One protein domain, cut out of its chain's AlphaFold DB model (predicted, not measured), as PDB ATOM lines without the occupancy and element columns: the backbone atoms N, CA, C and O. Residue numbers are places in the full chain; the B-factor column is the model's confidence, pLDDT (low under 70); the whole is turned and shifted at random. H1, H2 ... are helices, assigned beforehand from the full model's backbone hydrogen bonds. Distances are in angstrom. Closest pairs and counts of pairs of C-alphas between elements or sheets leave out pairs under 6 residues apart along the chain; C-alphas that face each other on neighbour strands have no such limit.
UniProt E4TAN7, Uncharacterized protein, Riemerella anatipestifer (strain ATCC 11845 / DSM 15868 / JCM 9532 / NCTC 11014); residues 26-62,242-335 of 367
ATOM      1  N   ILE A  26      80.335  77.537  78.475       80.94
ATOM      2  CA  ILE A  26      81.017  76.392  79.098       80.94
ATOM      3  C   ILE A  26      80.102  75.189  78.917       80.94
ATOM      4  O   ILE A  26      78.997  75.183  79.460       80.94
ATOM      5  N   LYS A  27      80.519  74.246  78.070       86.81
ATOM      6  CA  LYS A  27      79.715  73.070  77.752       86.81
ATOM      7  C   LYS A  27      79.794  72.079  78.908       86.81
ATOM      8  O   LYS A  27      80.685  72.163  79.756       86.81
ATOM      9  N   LYS A  28      78.858  71.133  78.932       87.94
ATOM     10  CA  LYS A  28      78.782  70.112  79.979       87.94
ATOM     11  C   LYS A  28      80.076  69.297  80.052       87.94
ATOM     12  O   LYS A  28      80.563  69.025  81.141       87.94
ATOM     13  N   GLU A  29      80.658  68.990  78.901       88.44
ATOM     14  CA  GLU A  29      81.884  68.200  78.770       88.44
ATOM     15  C   GLU A  29      83.066  68.926  79.428       88.44
ATOM     16  O   GLU A  29      83.727  68.367  80.295       88.44
ATOM     17  N   VAL A  30      83.230  70.221  79.129       85.38
ATOM     18  CA  VAL A  30      84.253  71.095  79.740       85.38
ATOM     19  C   VAL A  30      84.079  71.172  81.259       85.38
ATOM     20  O   VAL A  30      85.059  71.180  82.003       85.38
ATOM     21  N   PHE A  31      82.834  71.235  81.741       89.31
ATOM     22  CA  PHE A  31      82.556  71.242  83.176       89.31
ATOM     23  C   PHE A  31      82.981  69.928  83.844       89.31
ATOM     24  O   PHE A  31      83.661  69.971  84.868       89.31
ATOM     25  N   ILE A  32      82.617  68.783  83.266       88.00
ATOM     26  CA  ILE A  32      82.939  67.460  83.817       88.00
ATOM     27  C   ILE A  32      84.451  67.236  83.833       88.00
ATOM     28  O   ILE A  32      85.003  66.831  84.855       88.00
ATOM     29  N   GLU A  33      85.115  67.535  82.717       85.56
ATOM     30  CA  GLU A  33      86.536  67.256  82.528       85.56
ATOM     31  C   GLU A  33      87.428  68.180  83.363       85.56
ATOM     32  O   GLU A  33      88.430  67.747  83.935       85.56
ATOM     33  N   HIS A  34      87.070  69.463  83.468       82.06
ATOM     34  CA  HIS A  34      87.985  70.464  84.015       82.06
ATOM     35  C   HIS A  34      87.518  71.111  85.320       82.06
ATOM     36  O   HIS A  34      88.354  71.672  86.032       82.06
ATOM     37  N   ILE A  35      86.230  71.050  85.673       86.31
ATOM     38  CA  ILE A  35      85.687  71.750  86.850       86.31
ATOM     39  C   ILE A  35      85.279  70.757  87.940       86.31
ATOM     40  O   ILE A  35      85.845  70.797  89.034       86.31
ATOM     41  N   TYR A  36      84.304  69.889  87.667       88.00
ATOM     42  CA  TYR A  36      83.775  68.944  88.646       88.00
ATOM     43  C   TYR A  36      83.139  67.728  87.968       88.00
ATOM     44  O   TYR A  36      82.219  67.873  87.162       88.00
ATOM     45  N   ASN A  37      83.575  66.525  88.350       87.69
ATOM     46  CA  ASN A  37      83.142  65.262  87.749       87.69
ATOM     47  C   ASN A  37      81.758  64.802  88.263       87.69
ATOM     48  O   ASN A  37      81.613  63.740  88.863       87.69
ATOM     49  N   ASN A  38      80.735  65.640  88.085       85.69
ATOM     50  CA  ASN A  38      79.337  65.282  88.315       85.69
ATOM     51  C   ASN A  38      78.437  66.086  87.374       85.69
ATOM     52  O   ASN A  38      78.225  67.287  87.564       85.69
ATOM     53  N   GLU A  39      77.882  65.419  86.368       86.69
ATOM     54  CA  GLU A  39      77.094  66.088  85.336       86.69
ATOM     55  C   GLU A  39      75.788  66.708  85.849       86.69
ATOM     56  O   GLU A  39      75.293  67.670  85.264       86.69
ATOM     57  N   LEU A  40      75.228  66.207  86.954       83.69
ATOM     58  CA  LEU A  40      73.946  66.686  87.473       83.69
ATOM     59  C   LEU A  40      74.080  68.086  88.078       83.69
ATOM     60  O   LEU A  40      73.153  68.892  87.980       83.69
ATOM     61  N   LEU A  41      75.254  68.419  88.625       86.81
ATOM     62  CA  LEU A  41      75.536  69.774  89.097       86.81
ATOM     63  C   LEU A  41      75.644  70.785  87.957       86.81
ATOM     64  O   LEU A  41      75.315  71.946  88.164       86.81
ATOM     65  N   TYR A  42      76.045  70.386  86.748       87.62
ATOM     66  CA  TYR A  42      76.141  71.324  85.627       87.62
ATOM     67  C   TYR A  42      74.814  72.065  85.385       87.62
ATOM     68  O   TYR A  42      74.802  73.276  85.165       87.62
ATOM     69  N   TYR A  43      73.691  71.352  85.492       83.25
ATOM     70  CA  TYR A  43      72.362  71.896  85.215       83.25
ATOM     71  C   TYR A  43      71.831  72.852  86.291       83.25
ATOM     72  O   TYR A  43      70.886  73.590  86.011       83.25
ATOM     73  N   ILE A  44      72.430  72.880  87.488       87.56
ATOM     74  CA  ILE A  44      72.038  73.829  88.542       87.56
ATOM     75  C   ILE A  44      72.617  75.225  88.305       87.56
ATOM     76  O   ILE A  44      72.085  76.226  88.791       87.56
ATOM     77  N   PHE A  45      73.733  75.300  87.581       86.94
ATOM     78  CA  PHE A  45      74.485  76.529  87.434       86.94
ATOM     79  C   PHE A  45      73.979  77.352  86.262       86.94
ATOM     80  O   PHE A  45      73.811  76.880  85.136       86.94
ATOM     81  N   ASN A  46      73.807  78.646  86.506       81.75
ATOM     82  CA  ASN A  46      73.631  79.585  85.412       81.75
ATOM     83  C   ASN A  46      74.975  79.864  84.708       81.75
ATOM     84  O   ASN A  46      76.061  79.532  85.193       81.75
ATOM     85  N   ARG A  47      74.909  80.541  83.554       79.69
ATOM     86  CA  ARG A  47      76.098  80.871  82.753       79.69
ATOM     87  C   ARG A  47      77.143  81.656  83.553       79.69
ATOM     88  O   ARG A  47      78.331  81.453  83.335       79.69
ATOM     89  N   PHE A  48      76.724  82.557  84.441       81.69
ATOM     90  CA  PHE A  48      77.648  83.357  85.245       81.69
ATOM     91  C   PHE A  48      78.401  82.492  86.254       81.69
ATOM     92  O   PHE A  48      79.619  82.597  86.341       81.69
ATOM     93  N   GLN A  49      77.702  81.602  86.960       87.12
ATOM     94  CA  GLN A  49      78.310  80.663  87.905       87.12
ATOM     95  C   GLN A  49      79.296  79.722  87.208       87.12
ATOM     96  O   GLN A  49      80.419  79.584  87.682       87.12
ATOM     97  N   LEU A  50      78.930  79.154  86.052       87.50
ATOM     98  CA  LEU A  50      79.838  78.303  85.270       87.50
ATOM     99  C   LEU A  50      81.124  79.041  84.875       87.50
ATOM    100  O   LEU A  50      82.211  78.488  85.013       87.50
ATOM    101  N   ASN A  51      81.019  80.305  84.451       84.06
ATOM    102  CA  ASN A  51      82.209  81.103  84.144       84.06
ATOM    103  C   ASN A  51      83.065  81.333  85.394       84.06
ATOM    104  O   ASN A  51      84.276  81.190  85.327       84.06
ATOM    105  N   LYS A  52      82.451  81.655  86.540       87.69
ATOM    106  CA  LYS A  52      83.192  81.859  87.792       87.69
ATOM    107  C   LYS A  52      83.935  80.595  88.229       87.69
ATOM    108  O   LYS A  52      85.088  80.682  88.630       87.69
ATOM    109  N   LEU A  53      83.305  79.426  88.116       90.69
ATOM    110  CA  LEU A  53      83.950  78.144  88.420       90.69
ATOM    111  C   LEU A  53      85.119  77.855  87.469       90.69
ATOM    112  O   LEU A  53      86.173  77.398  87.908       90.69
ATOM    113  N   HIS A  54      84.961  78.172  86.186       86.75
ATOM    114  CA  HIS A  54      86.038  78.047  85.210       86.75
ATOM    115  C   HIS A  54      87.205  79.003  85.513       86.75
ATOM    116  O   HIS A  54      88.352  78.569  85.580       86.75
ATOM    117  N   ASN A  55      86.915  80.276  85.793       85.38
ATOM    118  CA  ASN A  55      87.913  81.272  86.188       85.38
ATOM    119  C   ASN A  55      88.661  80.837  87.456       85.38
ATOM    120  O   ASN A  55      89.882  80.940  87.515       85.38
ATOM    121  N   ALA A  56      87.942  80.299  88.448       89.19
ATOM    122  CA  ALA A  56      88.540  79.753  89.663       89.19
ATOM    123  C   ALA A  56      89.555  78.654  89.337       89.19
ATOM    124  O   ALA A  56      90.693  78.711  89.791       89.19
ATOM    125  N   LYS A  57      89.168  77.684  88.503       87.06
ATOM    126  CA  LYS A  57      90.052  76.602  88.059       87.06
ATOM    127  C   LYS A  57      91.310  77.134  87.365       87.06
ATOM    128  O   LYS A  57      92.410  76.675  87.657       87.06
ATOM    129  N   LEU A  58      91.152  78.101  86.465       82.69
ATOM    130  CA  LEU A  58      92.253  78.667  85.683       82.69
ATOM    131  C   LEU A  58      93.252  79.440  86.542       82.69
ATOM    132  O   LEU A  58      94.457  79.266  86.359       82.69
ATOM    133  N   LEU A  59      92.752  80.243  87.488       85.06
ATOM    134  CA  LEU A  59      93.575  80.961  88.463       85.06
ATOM    135  C   LEU A  59      94.369  80.006  89.359       85.06
ATOM    136  O   LEU A  59      95.483  80.338  89.748       85.06
ATOM    137  N   LEU A  60      93.807  78.838  89.684       86.94
ATOM    138  CA  LEU A  60      94.477  77.828  90.506       86.94
ATOM    139  C   LEU A  60      95.532  77.032  89.727       86.94
ATOM    140  O   LEU A  60      96.592  76.764  90.277       86.94
ATOM    141  N   ILE A  61      95.277  76.668  88.461       82.38
ATOM    142  CA  ILE A  61      96.266  75.947  87.634       82.38
ATOM    143  C   ILE A  61      97.470  76.833  87.305       82.38
ATOM    144  O   ILE A  61      98.596  76.353  87.291       82.38
ATOM    145  N   ASN A  62      97.228  78.106  86.989       74.81
ATOM    146  CA  ASN A  62      98.241  78.991  86.413       74.81
ATOM    147  C   ASN A  62      98.694  80.066  87.400       74.81
ATOM    148  O   ASN A  62      99.067  81.155  86.973       74.81
ATOM    149  N   GLU A 242      80.650  64.206  98.731       80.75
ATOM    150  CA  GLU A 242      79.794  63.326  97.952       80.75
ATOM    151  C   GLU A 242      78.383  63.320  98.541       80.75
ATOM    152  O   GLU A 242      77.401  63.483  97.811       80.75
ATOM    153  N   LYS A 243      78.275  63.229  99.870       85.44
ATOM    154  CA  LYS A 243      77.002  63.302 100.599       85.44
ATOM    155  C   LYS A 243      76.285  64.635 100.393       85.44
ATOM    156  O   LYS A 243      75.089  64.640 100.096       85.44
ATOM    157  N   GLU A 244      76.989  65.758 100.516       85.50
ATOM    158  CA  GLU A 244      76.392  67.086 100.322       85.50
ATOM    159  C   GLU A 244      75.955  67.300  98.866       85.50
ATOM    160  O   GLU A 244      74.863  67.812  98.606       85.50
ATOM    161  N   THR A 245      76.751  66.828  97.903       85.25
ATOM    162  CA  THR A 245      76.394  66.883  96.478       85.25
ATOM    163  C   THR A 245      75.166  66.024  96.171       85.25
ATOM    164  O   THR A 245      74.236  66.499  95.515       85.25
ATOM    165  N   LYS A 246      75.105  64.795  96.701       87.94
ATOM    166  CA  LYS A 246      73.935  63.905  96.590       87.94
ATOM    167  C   LYS A 246      72.671  64.565  97.137       87.94
ATOM    168  O   LYS A 246      71.631  64.521  96.485       87.94
ATOM    169  N   LYS A 247      72.766  65.233  98.291       90.56
ATOM    170  CA  LYS A 247      71.643  65.969  98.883       90.56
ATOM    171  C   LYS A 247      71.160  67.108  97.984       90.56
ATOM    172  O   LYS A 247      69.960  67.225  97.761       90.56
ATOM    173  N   ILE A 248      72.069  67.906  97.419       88.94
ATOM    174  CA  ILE A 248      71.698  68.981  96.483       88.94
ATOM    175  C   ILE A 248      71.012  68.426  95.239       88.94
ATOM    176  O   ILE A 248      70.021  68.994  94.790       88.94
ATOM    177  N   ILE A 249      71.523  67.328  94.682       86.81
ATOM    178  CA  ILE A 249      70.928  66.680  93.509       86.81
ATOM    179  C   ILE A 249      69.519  66.177  93.835       86.81
ATOM    180  O   ILE A 249      68.604  66.361  93.028       86.81
ATOM    181  N   GLN A 250      69.320  65.599  95.020       88.88
ATOM    182  CA  GLN A 250      68.000  65.174  95.479       88.88
ATOM    183  C   GLN A 250      67.050  66.367  95.646       88.88
ATOM    184  O   GLN A 250      65.928  66.330  95.144       88.88
ATOM    185  N   ASP A 251      67.497  67.445  96.294       89.75
ATOM    186  CA  ASP A 251      66.701  68.660  96.492       89.75
ATOM    187  C   ASP A 251      66.352  69.333  95.155       89.75
ATOM    188  O   ASP A 251      65.223  69.788  94.960       89.75
ATOM    189  N   LEU A 252      67.292  69.353  94.205       85.38
ATOM    190  CA  LEU A 252      67.067  69.846  92.847       85.38
ATOM    191  C   LEU A 252      66.058  68.973  92.103       85.38
ATOM    192  O   LEU A 252      65.170  69.504  91.442       85.38
ATOM    193  N   SER A 253      66.159  67.652  92.233       83.62
ATOM    194  CA  SER A 253      65.206  66.713  91.633       83.62
ATOM    195  C   SER A 253      63.804  66.933  92.198       83.62
ATOM    196  O   SER A 253      62.846  67.067  91.444       83.62
ATOM    197  N   ASN A 254      63.682  67.103  93.515       85.62
ATOM    198  CA  ASN A 254      62.409  67.418  94.164       85.62
ATOM    199  C   ASN A 254      61.834  68.771  93.699       85.62
ATOM    200  O   ASN A 254      60.616  68.942  93.644       85.62
ATOM    201  N   LEU A 255      62.696  69.740  93.370       85.00
ATOM    202  CA  LEU A 255      62.292  71.081  92.945       85.00
ATOM    203  C   LEU A 255      61.941  71.165  91.451       85.00
ATOM    204  O   LEU A 255      61.000  71.868  91.085       85.00
ATOM    205  N   CYS A 256      62.705  70.487  90.594       77.06
ATOM    206  CA  CYS A 256      62.672  70.649  89.140       77.06
ATOM    207  C   CYS A 256      62.153  69.425  88.378       77.06
ATOM    208  O   CYS A 256      61.828  69.591  87.211       77.06
ATOM    209  N   LEU A 257      62.019  68.244  88.994       68.94
ATOM    210  CA  LEU A 257      61.437  67.033  88.390       68.94
ATOM    211  C   LEU A 257      60.060  66.593  88.963       68.94
ATOM    212  O   LEU A 257      59.810  65.389  89.038       68.94
ATOM    213  N   PRO A 258      59.103  67.474  89.337       62.47
ATOM    214  CA  PRO A 258      57.718  67.032  89.494       62.47
ATOM    215  C   PRO A 258      57.220  66.396  88.188       62.47
ATOM    216  O   PRO A 258      57.488  66.928  87.107       62.47
ATOM    217  N   GLN A 259      56.447  65.312  88.305       56.38
ATOM    218  CA  GLN A 259      55.968  64.410  87.237       56.38
ATOM    219  C   GLN A 259      55.265  65.088  86.034       56.38
ATOM    220  O   GLN A 259      54.945  64.419  85.057       56.38
ATOM    221  N   HIS A 260      55.063  66.413  86.055       52.22
ATOM    222  CA  HIS A 260      54.345  67.174  85.028       52.22
ATOM    223  C   HIS A 260      55.063  68.431  84.493       52.22
ATOM    224  O   HIS A 260      54.563  69.029  83.544       52.22
ATOM    225  N   TYR A 261      56.220  68.845  85.041       60.94
ATOM    226  CA  TYR A 261      56.830  70.148  84.693       60.94
ATOM    227  C   TYR A 261      58.356  70.148  84.485       60.94
ATOM    228  O   TYR A 261      58.930  71.216  84.284       60.94
ATOM    229  N   GLY A 262      59.002  68.977  84.465       68.06
ATOM    230  CA  GLY A 262      60.461  68.789  84.381       68.06
ATOM    231  C   GLY A 262      61.232  69.823  83.546       68.06
ATOM    232  O   GLY A 262      61.894  70.728  84.056       68.06
ATOM    233  N   GLU A 263      61.113  69.714  82.223       73.69
ATOM    234  CA  GLU A 263      61.850  70.557  81.272       73.69
ATOM    235  C   GLU A 263      61.489  72.049  81.389       73.69
ATOM    236  O   GLU A 263      62.335  72.932  81.212       73.69
ATOM    237  N   GLN A 264      60.230  72.344  81.715       77.94
ATOM    238  CA  GLN A 264      59.763  73.712  81.895       77.94
ATOM    239  C   GLN A 264      60.399  74.350  83.137       77.94
ATOM    240  O   GLN A 264      60.854  75.493  83.089       77.94
ATOM    241  N   LEU A 265      60.525  73.603  84.229       80.75
ATOM    242  CA  LEU A 265      61.145  74.109  85.449       80.75
ATOM    243  C   LEU A 265      62.638  74.325  85.289       80.75
ATOM    244  O   LEU A 265      63.133  75.338  85.771       80.75
ATOM    245  N   TYR A 266      63.343  73.483  84.532       78.75
ATOM    246  CA  TYR A 266      64.738  73.766  84.179       78.75
ATOM    247  C   TYR A 266      64.883  75.049  83.352       78.75
ATOM    248  O   TYR A 266      65.796  75.841  83.585       78.75
ATOM    249  N   LYS A 267      63.969  75.311  82.408       80.62
ATOM    250  CA  LYS A 267      63.973  76.567  81.637       80.62
ATOM    251  C   LYS A 267      63.691  77.784  82.521       80.62
ATOM    252  O   LYS A 267      64.372  78.800  82.359       80.62
ATOM    253  N   LEU A 268      62.747  77.674  83.460       84.94
ATOM    254  CA  LEU A 268      62.444  78.719  84.444       84.94
ATOM    255  C   LEU A 268      63.601  78.938  85.420       84.94
ATOM    256  O   LEU A 268      63.932  80.082  85.710       84.94
ATOM    257  N   ALA A 269      64.248  77.874  85.893       86.56
ATOM    258  CA  ALA A 269      65.345  77.917  86.859       86.56
ATOM    259  C   ALA A 269      66.517  78.800  86.408       86.56
ATOM    260  O   ALA A 269      67.193  79.415  87.230       86.56
ATOM    261  N   ARG A 270      66.718  78.955  85.093       81.75
ATOM    262  CA  ARG A 270      67.746  79.842  84.521       81.75
ATOM    263  C   ARG A 270      67.549  81.319  84.869       81.75
ATOM    264  O   ARG A 270      68.513  82.079  84.802       81.75
ATOM    265  N   LEU A 271      66.331  81.707  85.236       88.00
ATOM    266  CA  LEU A 271      65.970  83.048  85.692       88.00
ATOM    267  C   LEU A 271      65.922  83.144  87.224       88.00
ATOM    268  O   LEU A 271      65.370  84.097  87.759       88.00
ATOM    269  N   SER A 272      66.526  82.200  87.957       90.00
ATOM    270  CA  SER A 272      66.487  82.217  89.423       90.00
ATOM    271  C   SER A 272      67.095  83.474  90.049       90.00
ATOM    272  O   SER A 272      66.731  83.829  91.161       90.00
ATOM    273  N   PHE A 273      67.972  84.185  89.334       86.62
ATOM    274  CA  PHE A 273      68.524  85.479  89.755       86.62
ATOM    275  C   PHE A 273      67.483  86.614  89.800       86.62
ATOM    276  O   PHE A 273      67.782  87.687  90.311       86.62
ATOM    277  N   CYS A 274      66.275  86.390  89.279       89.31
ATOM    278  CA  CYS A 274      65.173  87.346  89.293       89.31
ATOM    279  C   CYS A 274      64.311  87.283  90.567       89.31
ATOM    280  O   CYS A 274      63.354  88.041  90.688       89.31
ATOM    281  N   TYR A 275      64.606  86.387  91.518       92.94
ATOM    282  CA  TYR A 275      63.739  86.151  92.683       92.94
ATOM    283  C   TYR A 275      63.494  87.395  93.555       92.94
ATOM    284  O   TYR A 275      62.442  87.496  94.180       92.94
ATOM    285  N   ASN A 276      64.451  88.324  93.605       90.12
ATOM    286  CA  ASN A 276      64.397  89.558  94.390       90.12
ATOM    287  C   ASN A 276      64.168  90.813  93.532       90.12
ATOM    288  O   ASN A 276      64.312  91.915  94.049       90.12
ATOM    289  N   LYS A 277      63.856  90.651  92.243       90.50
ATOM    290  CA  LYS A 277      63.596  91.762  91.324       90.50
ATOM    291  C   LYS A 277      62.141  92.211  91.388       90.50
ATOM    292  O   LYS A 277      61.249  91.420  91.732       90.50
ATOM    293  N   GLU A 278      61.914  93.466  91.026       91.75
ATOM    294  CA  GLU A 278      60.567  94.013  90.885       91.75
ATOM    295  C   GLU A 278      59.870  93.461  89.643       91.75
ATOM    296  O   GLU A 278      60.505  92.966  88.708       91.75
ATOM    297  N   LYS A 279      58.537  93.491  89.653       91.75
ATOM    298  CA  LYS A 279      57.712  92.876  88.608       91.75
ATOM    299  C   LYS A 279      58.066  93.419  87.223       91.75
ATOM    300  O   LYS A 279      58.224  92.637  86.288       91.75
ATOM    301  N   GLU A 280      58.189  94.732  87.108       91.94
ATOM    302  CA  GLU A 280      58.462  95.455  85.866       91.94
ATOM    303  C   GLU A 280      59.817  95.030  85.290       91.94
ATOM    304  O   GLU A 280      59.898  94.645  84.124       91.94
ATOM    305  N   GLU A 281      60.845  94.966  86.140       91.56
ATOM    306  CA  GLU A 281      62.189  94.512  85.766       91.56
ATOM    307  C   GLU A 281      62.185  93.046  85.301       91.56
ATOM    308  O   GLU A 281      62.853  92.677  84.333       91.56
ATOM    309  N   ILE A 282      61.406  92.182  85.962       91.31
ATOM    310  CA  ILE A 282      61.281  90.772  85.571       91.31
ATOM    311  C   ILE A 282      60.689  90.647  84.166       91.31
ATOM    312  O   ILE A 282      61.206  89.871  83.357       91.31
ATOM    313  N   TYR A 283      59.616  91.384  83.868       90.81
ATOM    314  CA  TYR A 283      58.996  91.338  82.546       90.81
ATOM    315  C   TYR A 283      59.901  91.942  81.476       90.81
ATOM    316  O   TYR A 283      60.012  91.356  80.404       90.81
ATOM    317  N   GLU A 284      60.626  93.019  81.772       90.69
ATOM    318  CA  GLU A 284      61.635  93.565  80.860       90.69
ATOM    319  C   GLU A 284      62.708  92.518  80.509       90.69
ATOM    320  O   GLU A 284      62.997  92.276  79.334       90.69
ATOM    321  N   ILE A 285      63.247  91.817  81.516       89.00
ATOM    322  CA  ILE A 285      64.208  90.724  81.306       89.00
ATOM    323  C   ILE A 285      63.603  89.634  80.418       89.00
ATOM    324  O   ILE A 285      64.282  89.146  79.517       89.00
ATOM    325  N   ILE A 286      62.348  89.243  80.663       89.06
ATOM    326  CA  ILE A 286      61.661  88.190  79.906       89.06
ATOM    327  C   ILE A 286      61.399  88.609  78.458       89.06
ATOM    328  O   ILE A 286      61.656  87.810  77.557       89.06
ATOM    329  N   HIS A 287      60.935  89.837  78.224       88.19
ATOM    330  CA  HIS A 287      60.666  90.372  76.886       88.19
ATOM    331  C   HIS A 287      61.924  90.423  76.019       88.19
ATOM    332  O   HIS A 287      61.858  90.176  74.817       88.19
ATOM    333  N   ASN A 288      63.084  90.642  76.639       86.56
ATOM    334  CA  ASN A 288      64.375  90.630  75.956       86.56
ATOM    335  C   ASN A 288      64.885  89.212  75.610       86.56
ATOM    336  O   ASN A 288      65.928  89.060  74.964       86.56
ATOM    337  N   LEU A 289      64.181  88.144  76.006       84.94
ATOM    338  CA  LEU A 289      64.520  86.769  75.632       84.94
ATOM    339  C   LEU A 289      63.869  86.388  74.298       84.94
ATOM    340  O   LEU A 289      62.691  86.637  74.068       84.94
ATOM    341  N   LYS A 290      64.592  85.618  73.467       78.44
ATOM    342  CA  LYS A 290      64.099  85.099  72.170       78.44
ATOM    343  C   LYS A 290      62.784  84.287  72.234       78.44
ATOM    344  O   LYS A 290      62.231  83.991  71.188       78.44
ATOM    345  N   ASN A 291      62.306  83.909  73.425       78.69
ATOM    346  CA  ASN A 291      61.101  83.097  73.653       78.69
ATOM    347  C   ASN A 291      60.190  83.698  74.748       78.69
ATOM    348  O   ASN A 291      59.655  82.951  75.571       78.69
ATOM    349  N   ALA A 292      60.058  85.028  74.805       79.75
ATOM    350  CA  ALA A 292      59.321  85.749  75.851       79.75
ATOM    351  C   ALA A 292      57.910  85.185  76.125       79.75
ATOM    352  O   ALA A 292      57.588  84.855  77.267       79.75
ATOM    353  N   GLU A 293      57.111  84.949  75.077       80.50
ATOM    354  CA  GLU A 293      55.742  84.416  75.194       80.50
ATOM    355  C   GLU A 293      55.678  83.050  75.895       80.50
ATOM    356  O   GLU A 293      54.717  82.737  76.603       80.50
ATOM    357  N   ASN A 294      56.713  82.222  75.717       83.19
ATOM    358  CA  ASN A 294      56.804  80.923  76.374       83.19
ATOM    359  C   ASN A 294      57.018  81.111  77.881       83.19
ATOM    360  O   ASN A 294      56.306  80.513  78.680       83.19
ATOM    361  N   TYR A 295      57.920  82.013  78.275       84.12
ATOM    362  CA  TYR A 295      58.162  82.334  79.683       84.12
ATOM    363  C   TYR A 295      56.929  82.928  80.369       84.12
ATOM    364  O   TYR A 295      56.591  82.506  81.475       84.12
ATOM    365  N   GLU A 296      56.207  83.836  79.716       85.50
ATOM    366  CA  GLU A 296      54.956  84.375  80.262       85.50
ATOM    367  C   GLU A 296      53.891  83.293  80.458       85.50
ATOM    368  O   GLU A 296      53.239  83.230  81.506       85.50
ATOM    369  N   ARG A 297      53.730  82.407  79.469       86.69
ATOM    370  CA  ARG A 297      52.814  81.266  79.563       86.69
ATOM    371  C   ARG A 297      53.221  80.324  80.692       86.69
ATOM    372  O   ARG A 297      52.362  79.881  81.446       86.69
ATOM    373  N   MET A 298      54.515  80.060  80.851       85.88
ATOM    374  CA  MET A 298      55.042  79.244  81.945       85.88
ATOM    375  C   MET A 298      54.770  79.880  83.309       85.88
ATOM    376  O   MET A 298      54.358  79.170  84.219       85.88
ATOM    377  N   ILE A 299      54.925  81.200  83.455       87.38
ATOM    378  CA  ILE A 299      54.598  81.911  84.701       87.38
ATOM    379  C   ILE A 299      53.112  81.767  85.033       87.38
ATOM    380  O   ILE A 299      52.762  81.472  86.177       87.38
ATOM    381  N   LYS A 300      52.234  81.930  84.037       87.50
ATOM    382  CA  LYS A 300      50.787  81.728  84.206       87.50
ATOM    383  C   LYS A 300      50.475  80.284  84.615       87.50
ATOM    384  O   LYS A 300      49.809  80.074  85.626       87.50
ATOM    385  N   ASN A 301      51.029  79.301  83.903       85.88
ATOM    386  CA  ASN A 301      50.813  77.872  84.161       85.88
ATOM    387  C   ASN A 301      51.370  77.413  85.518       85.88
ATOM    388  O   ASN A 301      50.792  76.538  86.155       85.88
ATOM    389  N   PHE A 302      52.455  78.027  85.998       84.44
ATOM    390  CA  PHE A 302      53.035  77.749  87.316       84.44
ATOM    391  C   PHE A 302      52.213  78.351  88.477       84.44
ATOM    392  O   PHE A 302      52.529  78.157  89.654       84.44
ATOM    393  N   GLY A 303      51.132  79.072  88.164       86.00
ATOM    394  CA  GLY A 303      50.230  79.679  89.138       86.00
ATOM    395  C   GLY A 303      50.636  81.090  89.560       86.00
ATOM    396  O   GLY A 303      50.325  81.498  90.679       86.00
ATOM    397  N   GLY A 304      51.316  81.822  88.675       90.94
ATOM    398  CA  GLY A 304      51.588  83.250  88.811       90.94
ATOM    399  C   GLY A 304      53.010  83.591  89.258       90.94
ATOM    400  O   GLY A 304      53.781  82.746  89.716       90.94
ATOM    401  N   LEU A 305      53.346  84.879  89.130       93.19
ATOM    402  CA  LEU A 305      54.695  85.395  89.368       93.19
ATOM    403  C   LEU A 305      55.191  85.130  90.795       93.19
ATOM    404  O   LEU A 305      56.350  84.782  90.975       93.19
ATOM    405  N   GLU A 306      54.320  85.216  91.799       93.25
ATOM    406  CA  GLU A 306      54.715  85.016  93.198       93.25
ATOM    407  C   GLU A 306      55.178  83.576  93.478       93.25
ATOM    408  O   GLU A 306      56.190  83.339  94.143       93.25
ATOM    409  N   LYS A 307      54.498  82.581  92.895       91.44
ATOM    410  CA  LYS A 307      54.942  81.182  92.975       91.44
ATOM    411  C   LYS A 307      56.271  80.987  92.253       91.44
ATOM    412  O   LYS A 307      57.145  80.285  92.763       91.44
ATOM    413  N   VAL A 308      56.449  81.648  91.109       92.12
ATOM    414  CA  VAL A 308      57.703  81.619  90.348       92.12
ATOM    415  C   VAL A 308      58.852  82.269  91.124       92.12
ATOM    416  O   VAL A 308      59.919  81.665  91.194       92.12
ATOM    417  N   LYS A 309      58.651  83.417  91.785       94.00
ATOM    418  CA  LYS A 309      59.671  84.052  92.645       94.00
ATOM    419  C   LYS A 309      60.080  83.132  93.795       94.00
ATOM    420  O   LYS A 309      61.270  82.980  94.062       94.00
ATOM    421  N   ASN A 310      59.125  82.440  94.416       92.44
ATOM    422  CA  ASN A 310      59.417  81.451  95.459       92.44
ATOM    423  C   ASN A 310      60.208  80.242  94.934       92.44
ATOM    424  O   ASN A 310      61.163  79.798  95.577       92.44
ATOM    425  N   PHE A 311      59.850  79.722  93.758       92.25
ATOM    426  CA  PHE A 311      60.626  78.686  93.071       92.25
ATOM    427  C   PHE A 311      62.046  79.168  92.744       92.25
ATOM    428  O   PHE A 311      63.021  78.482  93.056       92.25
ATOM    429  N   TRP A 312      62.179  80.373  92.187       93.38
ATOM    430  CA  TRP A 312      63.459  80.995  91.870       93.38
ATOM    431  C   TRP A 312      64.330  81.192  93.099       93.38
ATOM    432  O   TRP A 312      65.509  80.874  93.028       93.38
ATOM    433  N   LYS A 313      63.767  81.627  94.230       93.94
ATOM    434  CA  LYS A 313      64.502  81.747  95.494       93.94
ATOM    435  C   LYS A 313      65.078  80.396  95.928       93.94
ATOM    436  O   LYS A 313      66.278  80.292  96.149       93.94
ATOM    437  N   LYS A 314      64.254  79.340  95.948       92.38
ATOM    438  CA  LYS A 314      64.707  77.978  96.291       92.38
ATOM    439  C   LYS A 314      65.804  77.483  95.347       92.38
ATOM    440  O   LYS A 314      66.816  76.960  95.807       92.38
ATOM    441  N   HIS A 315      65.624  77.670  94.038       92.19
ATOM    442  CA  HIS A 315      66.625  77.281  93.045       92.19
ATOM    443  C   HIS A 315      67.922  78.083  93.208       92.19
ATOM    444  O   HIS A 315      69.014  77.519  93.178       92.19
ATOM    445  N   TYR A 316      67.813  79.397  93.416       91.19
ATOM    446  CA  TYR A 316      68.949  80.275  93.661       91.19
ATOM    447  C   TYR A 316      69.734  79.811  94.889       91.19
ATOM    448  O   TYR A 316      70.936  79.577  94.771       91.19
ATOM    449  N   ASP A 317      69.062  79.566  96.014       90.00
ATOM    450  CA  ASP A 317      69.685  79.089  97.250       90.00
ATOM    451  C   ASP A 317      70.413  77.749  97.049       90.00
ATOM    452  O   ASP A 317      71.550  77.586  97.500       90.00
ATOM    453  N   LEU A 318      69.805  76.798  96.327       91.50
ATOM    454  CA  LEU A 318      70.458  75.531  95.978       91.50
ATOM    455  C   LEU A 318      71.680  75.746  95.075       91.50
ATOM    456  O   LEU A 318      72.738  75.174  95.336       91.50
ATOM    457  N   SER A 319      71.577  76.615  94.065       91.38
ATOM    458  CA  SER A 319      72.698  76.932  93.170       91.38
ATOM    459  C   SER A 319      73.871  77.580  93.917       91.38
ATOM    460  O   SER A 319      75.027  77.276  93.629       91.38
ATOM    461  N   GLN A 320      73.601  78.430  94.918       89.31
ATOM    462  CA  GLN A 320      74.636  79.046  95.754       89.31
ATOM    463  C   GLN A 320      75.321  78.015  96.653       89.31
ATOM    464  O   GLN A 320      76.547  78.033  96.789       89.31
ATOM    465  N   LYS A 321      74.554  77.075  97.224       90.25
ATOM    466  CA  LYS A 321      75.112  75.946  97.986       90.25
ATOM    467  C   LYS A 321      76.012  75.082  97.103       90.25
ATOM    468  O   LYS A 321      77.157  74.836  97.477       90.25
ATOM    469  N   ALA A 322      75.538  74.706  95.915       91.19
ATOM    470  CA  ALA A 322      76.308  73.923  94.952       91.19
ATOM    471  C   ALA A 322      77.595  74.647  94.537       91.19
ATOM    472  O   ALA A 322      78.670  74.055  94.521       91.19
ATOM    473  N   TYR A 323      77.508  75.951  94.268       91.12
ATOM    474  CA  TYR A 323      78.657  76.766  93.884       91.12
ATOM    475  C   TYR A 323      79.706  76.802  95.001       91.12
ATOM    476  O   TYR A 323      80.893  76.609  94.748       91.12
ATOM    477  N   SER A 324      79.265  76.992  96.248       88.25
ATOM    478  CA  SER A 324      80.136  76.974  97.427       88.25
ATOM    479  C   SER A 324      80.865  75.636  97.585       88.25
ATOM    480  O   SER A 324      82.068  75.624  97.834       88.25
ATOM    481  N   ILE A 325      80.164  74.516  97.378       88.75
ATOM    482  CA  ILE A 325      80.743  73.166  97.394       88.75
ATOM    483  C   ILE A 325      81.817  73.029  96.312       88.75
ATOM    484  O   ILE A 325      82.956  72.697  96.632       88.75
ATOM    485  N   VAL A 326      81.511  73.352  95.052       90.38
ATOM    486  CA  VAL A 326      82.487  73.211  93.956       90.38
ATOM    487  C   VAL A 326      83.697  74.136  94.147       90.38
ATOM    488  O   VAL A 326      84.825  73.741  93.868       90.38
ATOM    489  N   ILE A 327      83.520  75.342  94.691       89.75
ATOM    490  CA  ILE A 327      84.659  76.199  95.048       89.75
ATOM    491  C   ILE A 327      85.512  75.558  96.147       89.75
ATOM    492  O   ILE A 327      86.731  75.526  96.011       89.75
ATOM    493  N   LYS A 328      84.905  75.016  97.211       86.62
ATOM    494  CA  LYS A 328      85.649  74.306  98.266       86.62
ATOM    495  C   LYS A 328      86.423  73.108  97.710       86.62
ATOM    496  O   LYS A 328      87.576  72.926  98.080       86.62
ATOM    497  N   TYR A 329      85.816  72.345  96.799       87.44
ATOM    498  CA  TYR A 329      86.476  71.251  96.080       87.44
ATOM    499  C   TYR A 329      87.741  71.726  95.363       87.44
ATOM    500  O   TYR A 329      88.820  71.184  95.584       87.44
ATOM    501  N   LEU A 330      87.614  72.768  94.534       87.81
ATOM    502  CA  LEU A 330      88.736  73.313  93.775       87.81
ATOM    503  C   LEU A 330      89.842  73.810  94.712       87.81
ATOM    504  O   LEU A 330      91.001  73.457  94.536       87.81
ATOM    505  N   LEU A 331      89.486  74.572  95.746       86.56
ATOM    506  CA  LEU A 331      90.453  75.069  96.725       86.56
ATOM    507  C   LEU A 331      91.169  73.941  97.480       86.56
ATOM    508  O   LEU A 331      92.345  74.089  97.793       86.56
ATOM    509  N   SER A 332      90.477  72.829  97.750       82.94
ATOM    510  CA  SER A 332      91.048  71.656  98.417       82.94
ATOM    511  C   SER A 332      92.015  70.883  97.525       82.94
ATOM    512  O   SER A 332      93.027  70.409  98.022       82.94
ATOM    513  N   ILE A 333      91.716  70.731  96.232       85.19
ATOM    514  CA  ILE A 333      92.588  69.995  95.299       85.19
ATOM    515  C   ILE A 333      93.890  70.739  95.045       85.19
ATOM    516  O   ILE A 333      94.941  70.121  94.924       85.19
ATOM    517  N   TYR A 334      93.796  72.058  94.916       83.75
ATOM    518  CA  TYR A 334      94.925  72.896  94.538       83.75
ATOM    519  C   TYR A 334      95.671  73.491  95.731       83.75
ATOM    520  O   TYR A 334      96.695  74.125  95.520       83.75
ATOM    521  N   ASP A 335      95.150  73.310  96.947       83.94
ATOM    522  CA  ASP A 335      95.684  73.865  98.190       83.94
ATOM    523  C   ASP A 335      96.093  75.342  98.060       83.94
ATOM    524  O   ASP A 335      97.268  75.713  98.019       83.94
TER     525      ASP A 335
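This is residues 26 to 62 and 242 to 335 of the 367 residues of an uncharacterized protein of Riemerella anatipestifer (strain ATCC 11845 / DSM 15868 / JCM 9532 / NCTC 11014) (UniProt E4TAN7). One long helix, H8, runs nearly the length of the domain, with H3 side by side with its last part and H4 antiparallel to it farther along, H3 and H4 being apart from each other. The short helices H1 and H2 pack beside this group, H1 on H3 and H2, while H5, H6 and H7 gather as a head near the end where H8 begins, H5 set across it. The printed part has 131 residues with eight named helices, H1 to H8 in chain order, and no named strand; the class is all helix. The whole is compact, with a radius of gyration of the C-alphas of 15.8 A, and elongated, with spans of 47 by 29 by 24 A.

Start at H1, residues 28 to 34, which touches H2, residues 39 to 42; their closest C-alphas, of Ile 32 and Glu 39, are 6.2 A apart. H1 also touches H3, residues 47 to 61, at a shallow tilt of 18 degrees, the same way, closest at the C-alphas of His 34 and Lys 57, 7.6 A. Past the cut, H4, residues 242 to 256, only just touches H2, with 3 pairs of C-alphas within 8 A, closest at Leu 40 and Ile 249, 6.7 A. H5, residues 262 to 269, touches H4 only at the corner, closest at the C-alphas of Cys 256 and Leu 265, 5.3 A. H6, residues 279 to 287, and H7, residues 292 to 301, touch only at the corner, closest at the C-alphas of Ile 286 and Ala 292, 5.3 A. H7 only just touches H5, with 3 pairs of C-alphas within 8 A, closest at Gln 264 and Met 298, 7.3 A. H8, residues 305 to 334, touches H5 with residues 311 to 315 alone, about perpendicular at 82 degrees, closest at the C-alphas of Ala 269 and Trp 312, 6.2 A. With residues 311 to 325 alone it touches H4, at a shallow tilt of 19 degrees, opposite ways, closest at the C-alphas of Ile 248 and Leu 318, 6.7 A. With residues 323 to 334 alone it touches H3, at a shallow tilt of 8 degrees, the same way, closest at the C-alphas of Leu 60 and Tyr 334, 6.4 A. H6 and H8 are near each other. Every O i to N i+4 pair is within hydrogen-bond range in H1, H3, H4, H5, H6, H7 and H8; H2 is too short for such a pair.

Find C-alpha 28 at (78.782, 70.112, 79.979), where H1 begins. H3 measures 21.3 A from first to last C-alpha, H4 20.6 A. Find C-alpha 305 at (54.695, 85.395, 89.368); from there H8 runs 42.4 A to C-alpha 334 at (94.925, 72.896, 94.538).

The C-alphas farthest apart, of Asn 62 and Gly 303, are 48.1 A apart. Residues 63 to 241 are not printed, and C-alphas 62 and 242 are 26.8 A apart across the cut. Of the links printed whole, H5 to H6 is short and the others are tight. Mean pLDDT of the printed part is 85.7; look at residues 257 to 262 for values under 70.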